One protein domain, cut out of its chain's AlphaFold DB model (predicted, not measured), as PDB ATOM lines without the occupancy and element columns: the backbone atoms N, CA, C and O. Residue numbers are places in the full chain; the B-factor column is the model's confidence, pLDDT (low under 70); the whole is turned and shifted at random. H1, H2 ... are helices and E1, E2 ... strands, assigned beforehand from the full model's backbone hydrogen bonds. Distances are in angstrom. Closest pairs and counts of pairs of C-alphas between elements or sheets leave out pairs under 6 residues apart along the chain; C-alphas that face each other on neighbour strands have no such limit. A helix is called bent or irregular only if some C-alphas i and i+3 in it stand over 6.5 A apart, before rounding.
ATOM      1  N   SER A 515      36.507   1.802 -82.104       92.19
ATOM      2  CA  SER A 515      37.136   1.613 -83.413       92.19
ATOM      3  C   SER A 515      38.405   0.761 -83.297       92.19
ATOM      4  O   SER A 515      38.788   0.330 -82.205       92.19
ATOM      5  N   ALA A 516      39.057   0.499 -84.429       93.00
ATOM      6  CA  ALA A 516      40.343  -0.184 -84.454       93.00
ATOM      7  C   ALA A 516      41.175   0.237 -85.662       93.00
ATOM      8  O   ALA A 516      40.651   0.361 -86.765       93.00
ATOM      9  N   THR A 517      42.479   0.367 -85.446       92.31
ATOM     10  CA  THR A 517      43.476   0.478 -86.519       92.31
ATOM     11  C   THR A 517      43.929  -0.913 -86.959       92.31
ATOM     12  O   THR A 517      44.104  -1.186 -88.147       92.31
ATOM     13  N   SER A 518      44.079  -1.821 -85.993       92.50
ATOM     14  CA  SER A 518      44.378  -3.232 -86.227       92.50
ATOM     15  C   SER A 518      43.478  -4.106 -85.373       92.50
ATOM     16  O   SER A 518      43.199  -3.763 -84.227       92.50
ATOM     17  N   ILE A 519      43.071  -5.249 -85.910       94.31
ATOM     18  CA  ILE A 519      42.214  -6.206 -85.220       94.31
ATOM     19  C   ILE A 519      42.946  -7.524 -84.987       94.31
ATOM     20  O   ILE A 519      43.644  -8.029 -85.862       94.31
ATOM     21  N   SER A 520      42.753  -8.120 -83.820       91.56
ATOM     22  CA  SER A 520      43.094  -9.513 -83.551       91.56
ATOM     23  C   SER A 520      41.811 -10.323 -83.445       91.56
ATOM     24  O   SER A 520      40.857  -9.873 -82.808       91.56
ATOM     25  N   LEU A 521      41.759 -11.484 -84.103       90.56
ATOM     26  CA  LEU A 521      40.623 -12.394 -83.985       90.56
ATOM     27  C   LEU A 521      41.086 -13.702 -83.362       90.56
ATOM     28  O   LEU A 521      41.896 -14.420 -83.954       90.56
ATOM     29  N   ASP A 522      40.493 -14.028 -82.219       82.50
ATOM     30  CA  ASP A 522      40.676 -15.317 -81.569       82.50
ATOM     31  C   ASP A 522      39.341 -16.044 -81.402       82.50
ATOM     32  O   ASP A 522      38.309 -15.454 -81.064       82.50
ATOM     33  N   ASN A 523      39.384 -17.349 -81.658       74.56
ATOM     34  CA  ASN A 523      38.265 -18.259 -81.484       74.56
ATOM     35  C   ASN A 523      38.533 -19.120 -80.254       74.56
ATOM     36  O   ASN A 523      39.134 -20.196 -80.329       74.56
ATOM     37  N   THR A 524      38.047 -18.658 -79.110       68.25
ATOM     38  CA  THR A 524      38.315 -19.283 -77.820       68.25
ATOM     39  C   THR A 524      37.156 -20.211 -77.424       68.25
ATOM     40  O   THR A 524      35.979 -19.861 -77.516       68.25
ATOM     41  N   PHE A 525      37.497 -21.416 -76.946       57.06
ATOM     42  CA  PHE A 525      36.599 -22.468 -76.432       57.06
ATOM     43  C   PHE A 525      35.571 -23.063 -77.416       57.06
ATOM     44  O   PHE A 525      34.725 -22.379 -77.975       57.06
ATOM     45  N   ARG A 526      35.476 -24.403 -77.479       64.25
ATOM     46  CA  ARG A 526      34.297 -25.109 -78.038       64.25
ATOM     47  C   ARG A 526      33.117 -25.086 -77.055       64.25
ATOM     48  O   ARG A 526      32.587 -26.141 -76.697       64.25
ATOM     49  N   ALA A 527      32.760 -23.903 -76.555       64.19
ATOM     50  CA  ALA A 527      31.716 -23.724 -75.546       64.19
ATOM     51  C   ALA A 527      30.370 -24.270 -76.041       64.19
ATOM     52  O   ALA A 527      29.716 -25.029 -75.328       64.19
ATOM     53  N   ALA A 528      30.024 -24.005 -77.305       66.69
ATOM     54  CA  ALA A 528      28.807 -24.518 -77.922       66.69
ATOM     55  C   ALA A 528      28.792 -26.059 -77.993       66.69
ATOM     56  O   ALA A 528      27.761 -26.690 -77.782       66.69
ATOM     57  N   GLY A 529      29.961 -26.687 -78.163       66.31
ATOM     58  CA  GLY A 529      30.115 -28.144 -78.151       66.31
ATOM     59  C   GLY A 529      29.911 -28.817 -76.787       66.31
ATOM     60  O   GLY A 529      29.934 -30.052 -76.728       66.31
ATOM     61  N   LYS A 530      29.733 -28.048 -75.702       72.50
ATOM     62  CA  LYS A 530      29.289 -28.561 -74.395       72.50
ATOM     63  C   LYS A 530      27.769 -28.753 -74.334       72.50
ATOM     64  O   LYS A 530      27.311 -29.580 -73.554       72.50
ATOM     65  N   ALA A 531      27.002 -28.057 -75.177       70.94
ATOM     66  CA  ALA A 531      25.571 -28.279 -75.332       70.94
ATOM     67  C   ALA A 531      25.337 -29.518 -76.215       70.94
ATOM     68  O   ALA A 531      25.309 -29.446 -77.445       70.94
ATOM     69  N   SER A 532      25.240 -30.688 -75.580       73.94
ATOM     70  CA  SER A 532      24.949 -31.955 -76.256       73.94
ATOM     71  C   SER A 532      23.508 -32.387 -76.029       73.94
ATOM     72  O   SER A 532      23.056 -32.429 -74.887       73.94
ATOM     73  N   LEU A 533      22.824 -32.793 -77.096       77.75
ATOM     74  CA  LEU A 533      21.553 -33.499 -76.996       77.75
ATOM     75  C   LEU A 533      21.817 -34.957 -76.620       77.75
ATOM     76  O   LEU A 533      22.704 -35.595 -77.192       77.75
ATOM     77  N   VAL A 534      21.048 -35.483 -75.670       81.00
ATOM     78  CA  VAL A 534      21.043 -36.913 -75.351       81.00
ATOM     79  C   VAL A 534      19.879 -37.545 -76.098       81.00
ATOM     80  O   VAL A 534      18.724 -37.256 -75.802       81.00
ATOM     81  N   THR A 535      20.177 -38.397 -77.073       77.69
ATOM     82  CA  THR A 535      19.174 -39.226 -77.742       77.69
ATOM     83  C   THR A 535      19.210 -40.629 -77.154       77.69
ATOM     84  O   THR A 535      20.280 -41.191 -76.915       77.69
ATOM     85  N   VAL A 536      18.036 -41.200 -76.888       74.81
ATOM     86  CA  VAL A 536      17.907 -42.597 -76.462       74.81
ATOM     87  C   VAL A 536      17.401 -43.392 -77.651       74.81
ATOM     88  O   VAL A 536      16.244 -43.262 -78.039       74.81
ATOM     89  N   VAL A 537      18.276 -44.207 -78.232       70.31
ATOM     90  CA  VAL A 537      17.921 -45.163 -79.285       70.31
ATOM     91  C   VAL A 537      18.269 -46.547 -78.749       70.31
ATOM     92  O   VAL A 537      19.375 -46.752 -78.255       70.31
ATOM     93  N   GLU A 538      17.309 -47.476 -78.762       70.94
ATOM     94  CA  GLU A 538      17.511 -48.873 -78.330       70.94
ATOM     95  C   GLU A 538      18.148 -49.021 -76.931       70.94
ATOM     96  O   GLU A 538      19.080 -49.798 -76.723       70.94
ATOM     97  N   LYS A 539      17.670 -48.247 -75.944       68.25
ATOM     98  CA  LYS A 539      18.200 -48.212 -74.560       68.25
ATOM     99  C   LYS A 539      19.668 -47.764 -74.430       68.25
ATOM    100  O   LYS A 539      20.202 -47.778 -73.323       68.25
ATOM    101  N   LYS A 540      20.314 -47.306 -75.507       63.94
ATOM    102  CA  LYS A 540      21.635 -46.667 -75.466       63.94
ATOM    103  C   LYS A 540      21.486 -45.151 -75.527       63.94
ATOM    104  O   LYS A 540      20.800 -44.607 -76.390       63.94
ATOM    105  N   GLN A 541      22.137 -44.469 -74.588       78.88
ATOM    106  CA  GLN A 541      22.242 -43.013 -74.591       78.88
ATOM    107  C   GLN A 541      23.363 -42.591 -75.544       78.88
ATOM    108  O   GLN A 541      24.538 -42.816 -75.259       78.88
ATOM    109  N   ASN A 542      23.006 -41.947 -76.651       79.06
ATOM    110  CA  ASN A 542      23.951 -41.300 -77.551       79.06
ATOM    111  C   ASN A 542      23.968 -39.794 -77.287       79.06
ATOM    112  O   ASN A 542      22.928 -39.158 -77.129       79.06
ATOM    113  N   ARG A 543      25.165 -39.202 -77.242       79.06
ATOM    114  CA  ARG A 543      25.343 -37.751 -77.105       79.06
ATOM    115  C   ARG A 543      25.679 -37.144 -78.459       79.06
ATOM    116  O   ARG A 543      26.729 -37.442 -79.022       79.06
ATOM    117  N   ILE A 544      24.821 -36.258 -78.952       81.06
ATOM    118  CA  ILE A 544      25.006 -35.551 -80.220       81.06
ATOM    119  C   ILE A 544      25.358 -34.094 -79.927       81.06
ATOM    120  O   ILE A 544      24.620 -33.382 -79.247       81.06
ATOM    121  N   LYS A 545      26.497 -33.634 -80.451       79.06
ATOM    122  CA  LYS A 545      26.910 -32.226 -80.387       79.06
ATOM    123  C   LYS A 545      26.397 -31.501 -81.623       79.06
ATOM    124  O   LYS A 545      26.985 -31.629 -82.696       79.06
ATOM    125  N   VAL A 546      25.294 -30.777 -81.462       77.44
ATOM    126  CA  VAL A 546      24.655 -30.030 -82.556       77.44
ATOM    127  C   VAL A 546      25.455 -28.774 -82.891       77.44
ATOM    128  O   VAL A 546      25.690 -28.484 -84.060       77.44
ATOM    129  N   LEU A 547      25.945 -28.072 -81.868       81.81
ATOM    130  CA  LEU A 547      26.754 -26.872 -82.035       81.81
ATOM    131  C   LEU A 547      28.243 -27.217 -81.951       81.81
ATOM    132  O   LEU A 547      28.678 -27.990 -81.093       81.81
ATOM    133  N   LYS A 548      29.038 -26.651 -82.858       80.62
ATOM    134  CA  LYS A 548      30.487 -26.920 -82.963       80.62
ATOM    135  C   LYS A 548      31.348 -25.667 -82.822       80.62
ATOM    136  O   LYS A 548      32.576 -25.799 -82.802       80.62
ATOM    137  N   GLY A 549      30.716 -24.500 -82.750       82.69
ATOM    138  CA  GLY A 549      31.387 -23.217 -82.611       82.69
ATOM    139  C   GLY A 549      31.842 -22.893 -81.191       82.69
ATOM    140  O   GLY A 549      31.993 -23.773 -80.331       82.69
ATOM    141  N   GLY A 550      32.098 -21.610 -80.980       85.56
ATOM    142  CA  GLY A 550      32.763 -21.055 -79.811       85.56
ATOM    143  C   GLY A 550      32.544 -19.555 -79.702       85.56
ATOM    144  O   GLY A 550      31.692 -19.005 -80.396       85.56
ATOM    145  N   ILE A 551      33.303 -18.894 -78.834       87.50
ATOM    146  CA  ILE A 551      33.275 -17.434 -78.750       87.50
ATOM    147  C   ILE A 551      34.333 -16.899 -79.710       87.50
ATOM    148  O   ILE A 551      35.522 -17.152 -79.526       87.50
ATOM    149  N   LEU A 552      33.885 -16.168 -80.725       89.19
ATOM    150  CA  LEU A 552      34.747 -15.335 -81.548       89.19
ATOM    151  C   LEU A 552      34.872 -13.978 -80.867       89.19
ATOM    152  O   LEU A 552      33.860 -13.305 -80.661       89.19
ATOM    153  N   SER A 553      36.093 -13.572 -80.547       91.06
ATOM    154  CA  SER A 553      36.395 -12.233 -80.043       91.06
ATOM    155  C   SER A 553      37.223 -11.465 -81.069       91.06
ATOM    156  O   SER A 553      38.078 -12.034 -81.746       91.06
ATOM    157  N   VAL A 554      36.925 -10.175 -81.211       93.00
ATOM    158  CA  VAL A 554      37.683  -9.223 -82.019       93.00
ATOM    159  C   VAL A 554      38.214  -8.161 -81.074       93.00
ATOM    160  O   VAL A 554      37.429  -7.500 -80.390       93.00
ATOM    161  N   ILE A 555      39.532  -8.020 -81.032       92.44
ATOM    162  CA  ILE A 555      40.251  -7.132 -80.117       92.44
ATOM    163  C   ILE A 555      41.000  -6.077 -80.935       92.44
ATOM    164  O   ILE A 555      41.502  -6.404 -82.009       92.44
ATOM    165  N   ASN A 556      41.061  -4.829 -80.476       91.94
ATOM    166  CA  ASN A 556      41.814  -3.756 -81.143       91.94
ATOM    167  C   ASN A 556      43.281  -3.654 -80.667       91.94
ATOM    168  O   ASN A 556      43.750  -4.421 -79.826       91.94
ATOM    169  N   GLU A 557      44.014  -2.662 -81.176       87.75
ATOM    170  CA  GLU A 557      45.410  -2.371 -80.820       87.75
ATOM    171  C   GLU A 557      45.646  -1.939 -79.357       87.75
ATOM    172  O   GLU A 557      46.800  -1.819 -78.938       87.75
ATOM    173  N   VAL A 558      44.582  -1.674 -78.589       87.12
ATOM    174  CA  VAL A 558      44.636  -1.295 -77.164       87.12
ATOM    175  C   VAL A 558      44.098  -2.382 -76.232       87.12
ATOM    176  O   VAL A 558      43.870  -2.118 -75.056       87.12
ATOM    177  N   ASN A 559      43.976  -3.621 -76.718       85.50
ATOM    178  CA  ASN A 559      43.492  -4.779 -75.958       85.50
ATOM    179  C   ASN A 559      42.023  -4.679 -75.509       85.50
ATOM    180  O   ASN A 559      41.622  -5.330 -74.544       85.50
ATOM    181  N   GLU A 560      41.198  -3.912 -76.220       90.31
ATOM    182  CA  GLU A 560      39.761  -3.855 -75.969       90.31
ATOM    183  C   GLU A 560      39.002  -4.783 -76.905       90.31
ATOM    184  O   GLU A 560      39.257  -4.823 -78.111       90.31
ATOM    185  N   ILE A 561      38.019  -5.502 -76.362       91.56
ATOM    186  CA  ILE A 561      37.073  -6.264 -77.173       91.56
ATOM    187  C   ILE A 561      36.174  -5.257 -77.885       91.56
ATOM    188  O   ILE A 561      35.371  -4.589 -77.247       91.56
ATOM    189  N   ILE A 562      36.286  -5.170 -79.208       93.56
ATOM    190  CA  ILE A 562      35.483  -4.261 -80.038       93.56
ATOM    191  C   ILE A 562      34.286  -4.964 -80.671       93.56
ATOM    192  O   ILE A 562      33.328  -4.317 -81.089       93.56
ATOM    193  N   SER A 563      34.334  -6.288 -80.783       92.44
ATOM    194  CA  SER A 563      33.216  -7.098 -81.248       92.44
ATOM    195  C   SER A 563      33.374  -8.520 -80.738       92.44
ATOM    196  O   SER A 563      34.486  -9.017 -80.586       92.44
ATOM    197  N   TRP A 564      32.263  -9.205 -80.511       90.69
ATOM    198  CA  TRP A 564      32.274 -10.618 -80.166       90.69
ATOM    199  C   TRP A 564      31.027 -11.301 -80.719       90.69
ATOM    200  O   TRP A 564      30.021 -10.651 -81.011       90.69
ATOM    201  N   ARG A 565      31.091 -12.619 -80.889       88.88
ATOM    202  CA  ARG A 565      29.932 -13.426 -81.264       88.88
ATOM    203  C   ARG A 565      30.053 -14.826 -80.698       88.88
ATOM    204  O   ARG A 565      31.098 -15.462 -80.798       88.88
ATOM    205  N   PHE A 566      28.949 -15.331 -80.163       87.25
ATOM    206  CA  PHE A 566      28.810 -16.755 -79.904       87.25
ATOM    207  C   PHE A 566      28.491 -17.474 -81.219       87.25
ATOM    208  O   PHE A 566      27.361 -17.439 -81.706       87.25
ATOM    209  N   CYS A 567      29.507 -18.079 -81.825       86.50
ATOM    210  CA  CYS A 567      29.383 -18.807 -83.077       86.50
ATOM    211  C   CYS A 567      28.737 -20.176 -82.845       86.50
ATOM    212  O   CYS A 567      29.139 -20.941 -81.963       86.50
ATOM    213  N   GLN A 568      27.753 -20.517 -83.674       84.62
ATOM    214  CA  GLN A 568      27.074 -21.815 -83.606       84.62
ATOM    215  C   GLN A 568      27.905 -22.916 -84.278       84.62
ATOM    216  O   GLN A 568      27.877 -24.088 -83.873       84.62
ATOM    217  N   SER A 569      28.697 -22.536 -85.280       84.00
ATOM    218  CA  SER A 569      29.500 -23.432 -86.102       84.00
ATOM    219  C   SER A 569      30.976 -23.011 -86.122       84.00
ATOM    220  O   SER A 569      31.396 -22.097 -85.421       84.00
ATOM    221  N   GLN A 570      31.787 -23.722 -86.906       79.62
ATOM    222  CA  GLN A 570      33.165 -23.316 -87.226       79.62
ATOM    223  C   GLN A 570      33.236 -22.651 -88.611       79.62
ATOM    224  O   GLN A 570      34.301 -22.594 -89.225       79.62
ATOM    225  N   SER A 571      32.090 -22.204 -89.137       84.69
ATOM    226  CA  SER A 571      32.008 -21.577 -90.449       84.69
ATOM    227  C   SER A 571      32.715 -20.231 -90.442       84.69
ATOM    228  O   SER A 571      32.474 -19.372 -89.595       84.69
ATOM    229  N   THR A 572      33.531 -19.998 -91.464       85.81
ATOM    230  CA  THR A 572      34.170 -18.699 -91.677       85.81
ATOM    231  C   THR A 572      33.177 -17.631 -92.147       85.81
ATOM    232  O   THR A 572      33.535 -16.457 -92.173       85.81
ATOM    233  N   SER A 573      31.936 -17.992 -92.501       87.56
ATOM    234  CA  SER A 573      30.877 -17.019 -92.806       87.56
ATOM    235  C   SER A 573      30.495 -16.180 -91.585       87.56
ATOM    236  O   SER A 573      30.269 -14.984 -91.729       87.56
ATOM    237  N   GLU A 574      30.510 -16.773 -90.384       89.19
ATOM    238  CA  GLU A 574      30.200 -16.065 -89.135       89.19
ATOM    239  C   GLU A 574      31.238 -14.963 -88.849       89.19
ATOM    240  O   GLU A 574      30.878 -13.898 -88.353       89.19
ATOM    241  N   ILE A 575      32.502 -15.168 -89.251       90.38
ATOM    242  CA  ILE A 575      33.564 -14.146 -89.178       90.38
ATOM    243  C   ILE A 575      33.237 -12.964 -90.098       90.38
ATOM    244  O   ILE A 575      33.326 -11.813 -89.677       90.38
ATOM    245  N   ALA A 576      32.842 -13.238 -91.345       92.19
ATOM    246  CA  ALA A 576      32.511 -12.188 -92.308       92.19
ATOM    247  C   ALA A 576      31.318 -11.337 -91.842       92.19
ATOM    248  O   ALA A 576      31.340 -10.122 -92.000       92.19
ATOM    249  N   GLU A 577      30.301 -11.955 -91.236       92.62
ATOM    250  CA  GLU A 577      29.149 -11.237 -90.674       92.62
ATOM    251  C   GLU A 577      29.547 -10.313 -89.516       92.62
ATOM    252  O   GLU A 577      29.121  -9.159 -89.478       92.62
ATOM    253  N   VAL A 578      30.388 -10.795 -88.594       92.88
ATOM    254  CA  VAL A 578      30.890  -9.982 -87.473       92.88
ATOM    255  C   VAL A 578      31.675  -8.774 -87.983       92.88
ATOM    256  O   VAL A 578      31.434  -7.648 -87.548       92.88
ATOM    257  N   LEU A 579      32.569  -8.982 -88.950       94.81
ATOM    258  CA  LEU A 579      33.378  -7.905 -89.521       94.81
ATOM    259  C   LEU A 579      32.567  -6.934 -90.387       94.81
ATOM    260  O   LEU A 579      32.876  -5.749 -90.403       94.81
ATOM    261  N   ALA A 580      31.506  -7.390 -91.057       94.38
ATOM    262  CA  ALA A 580      30.584  -6.496 -91.755       94.38
ATOM    263  C   ALA A 580      29.859  -5.556 -90.776       94.38
ATOM    264  O   ALA A 580      29.678  -4.375 -91.070       94.38
ATOM    265  N   GLY A 581      29.494  -6.056 -89.588       92.94
ATOM    266  CA  GLY A 581      28.967  -5.228 -88.503       92.94
ATOM    267  C   GLY A 581      29.982  -4.190 -88.013       92.94
ATOM    268  O   GLY A 581      29.632  -3.021 -87.855       92.94
ATOM    269  N   LEU A 582      31.245  -4.598 -87.841       93.88
ATOM    270  CA  LEU A 582      32.339  -3.696 -87.468       93.88
ATOM    271  C   LEU A 582      32.574  -2.605 -88.525       93.88
ATOM    272  O   LEU A 582      32.663  -1.437 -88.163       93.88
ATOM    273  N   LYS A 583      32.608  -2.967 -89.813       94.31
ATOM    274  CA  LYS A 583      32.739  -2.018 -90.927       94.31
ATOM    275  C   LYS A 583      31.623  -0.980 -90.913       94.31
ATOM    276  O   LYS A 583      31.886   0.216 -90.886       94.31
ATOM    277  N   ARG A 584      30.367  -1.438 -90.840       94.56
ATOM    278  CA  ARG A 584      29.199  -0.551 -90.761       94.56
ATOM    279  C   ARG A 584      29.293   0.401 -89.568       94.56
ATOM    280  O   ARG A 584      28.910   1.563 -89.672       94.56
ATOM    281  N   ARG A 585      29.782  -0.080 -88.421       94.12
ATOM    282  CA  ARG A 585      30.025   0.778 -87.256       94.12
ATOM    283  C   ARG A 585      31.115   1.813 -87.541       94.12
ATOM    284  O   ARG A 585      30.918   2.970 -87.195       94.12
ATOM    285  N   GLY A 586      32.213   1.423 -88.188       93.50
ATOM    286  CA  GLY A 586      33.281   2.335 -88.607       93.50
ATOM    287  C   GLY A 586      32.781   3.457 -89.523       93.50
ATOM    288  O   GLY A 586      33.040   4.626 -89.255       93.50
ATOM    289  N   GLU A 587      31.961   3.114 -90.520       94.50
ATOM    290  CA  GLU A 587      31.308   4.074 -91.423       94.50
ATOM    291  C   GLU A 587      30.446   5.094 -90.658       94.50
ATOM    292  O   GLU A 587      30.529   6.295 -90.910       94.50
ATOM    293  N   LEU A 588      29.650   4.632 -89.684       94.88
ATOM    294  CA  LEU A 588      28.814   5.501 -88.845       94.88
ATOM    295  C   LEU A 588      29.637   6.399 -87.910       94.88
ATOM    296  O   LEU A 588      29.239   7.532 -87.650       94.88
ATOM    297  N   LEU A 589      30.768   5.897 -87.413       94.75
ATOM    298  CA  LEU A 589      31.708   6.646 -86.578       94.75
ATOM    299  C   LEU A 589      32.642   7.559 -87.389       94.75
ATOM    300  O   LEU A 589      33.390   8.326 -86.790       94.75
ATOM    301  N   GLN A 590      32.603   7.490 -88.725       95.81
ATOM    302  CA  GLN A 590      33.501   8.220 -89.628       95.81
ATOM    303  C   GLN A 590      34.987   7.922 -89.365       95.81
ATOM    304  O   GLN A 590      35.846   8.796 -89.485       95.81
ATOM    305  N   VAL A 591      35.294   6.671 -89.014       94.31
ATOM    306  CA  VAL A 591      36.663   6.180 -88.811       94.31
ATOM    307  C   VAL A 591      37.075   5.262 -89.966       94.31
ATOM    308  O   VAL A 591      36.216   4.591 -90.543       94.31
ATOM    309  N   PRO A 592      38.369   5.221 -90.327       93.88
ATOM    310  CA  PRO A 592      38.845   4.344 -91.388       93.88
ATOM    311  C   PRO A 592      38.704   2.863 -91.015       93.88
ATOM    312  O   PRO A 592      38.726   2.492 -89.839       93.88
ATOM    313  N   ASP A 593      38.605   2.018 -92.042       94.94
ATOM    314  CA  ASP A 593      38.639   0.566 -91.883       94.94
ATOM    315  C   ASP A 593      39.990   0.115 -91.282       94.94
ATOM    316  O   ASP A 593      41.033   0.702 -91.598       94.94
ATOM    317  N   PRO A 594      40.013  -0.947 -90.451       95.31
ATOM    318  CA  PRO A 594      41.262  -1.496 -89.937       95.31
ATOM    319  C   PRO A 594      42.179  -1.957 -91.075       95.31
ATOM    320  O   PRO A 594      41.729  -2.611 -92.020       95.31
TER     321      PRO A 594
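Overview. This is residues 515 to 594 of the 674 residues of an uncharacterized protein of Sparassis crispa (UniProt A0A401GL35). A small three-stranded sheet with one helix, H1, over one of its faces makes the body of this domain, and a two-stranded hairpin, E2 and E3, reaches out from one end of it as a narrow arm. Body and arm follow one another along the longest axis, with the tip of the arm at one end of it, and the C-alphas span 60 by 21 by 15 A. The printed part has 80 residues with five named strands and one named helix, in the order E1 E2 E3 E4 E5 H1. The body's sheet has the order E1 - E4 - E5 and the arm's sheet the order E2 - E3, both antiparallel. The class is mixed, helices and strands, and the whole is only just loose, close to extended, with a radius of gyration of the C-alphas of 17.2 A.

Along the chain. In the sheet of three strands, E1 is residues 518 to 524, 19.1 A from first to last C-alpha, beginning at C-alpha 518 (44.378, -3.232, -86.227). E4 is residues 551 to 555, and E5 is residues 561 to 566. H1 is residues 572 to 589, 26.0 A long from first to last C-alpha, and ends at C-alpha 589 (31.708, 6.646, -86.578). It is not bent. In the sheet of two strands, E2 is residues 532 to 537, 15.3 A long, and E3 is residues 540 to 545, 16.1 A long. C-alpha 537, where E2 ends, is at (17.921, -45.163, -79.285).

Arrangement. E4 is the inner strand of the larger sheet, with E1 and E5 as its edge strands. E1 and E4 are antiparallel at 160 degrees between their directions; N 520 and O 555 are 2.8 A apart and N 553 and O 522 are 3.0 A apart, both within hydrogen-bond range. E4 and E5 form a hairpin, antiparallel at 168 degrees, with N 554 and O 563 within hydrogen-bond range at 2.8 A. The sheet is twisted, its C-alphas lying up to 4.3 A off their best plane. H1 is on this sheet at a height over the sheet of 9.1 A, which gives two layers, a helix on one face of a sheet. H1 lies over E4 and E5, and on the local plane its line and that of E5 stand at 35 degrees, slantwise to the strands. The closest C-alphas of E5 and H1 are those of Ser 563 and Leu 582, 7.1 A apart; those of E4 and H1 are Leu 552 and Ile 575, 7.8 A apart. In H1 every O i to N i+4 pair is within hydrogen-bond range. Farther out, E2 and E3 form a hairpin, antiparallel at 150 degrees, with N 542 and O 535 within hydrogen-bond range at 2.8 A and N 533 and O 544 at 2.9 A. E2 is apart from E1, E4, E5 and H1, and E3 is apart from the same four.

Size, cuts and confidence. In outline the whole is a rod. The two C-alphas farthest apart are those of Lys 539 and Gln 590, 60.4 A, while the first and last printed C-alphas, of Ser 515 and Pro 594, are 8.3 A apart. The printed part has no cut. No link is long: the link from E1 to E2, with 7 residues, is short, and the other four are tight. The mean pLDDT of the printed part is 85.0. It is under 70 at residues 524 to 529, of which 524 belongs to E1, and at residues 539 to 540, of which 540 belongs to E3.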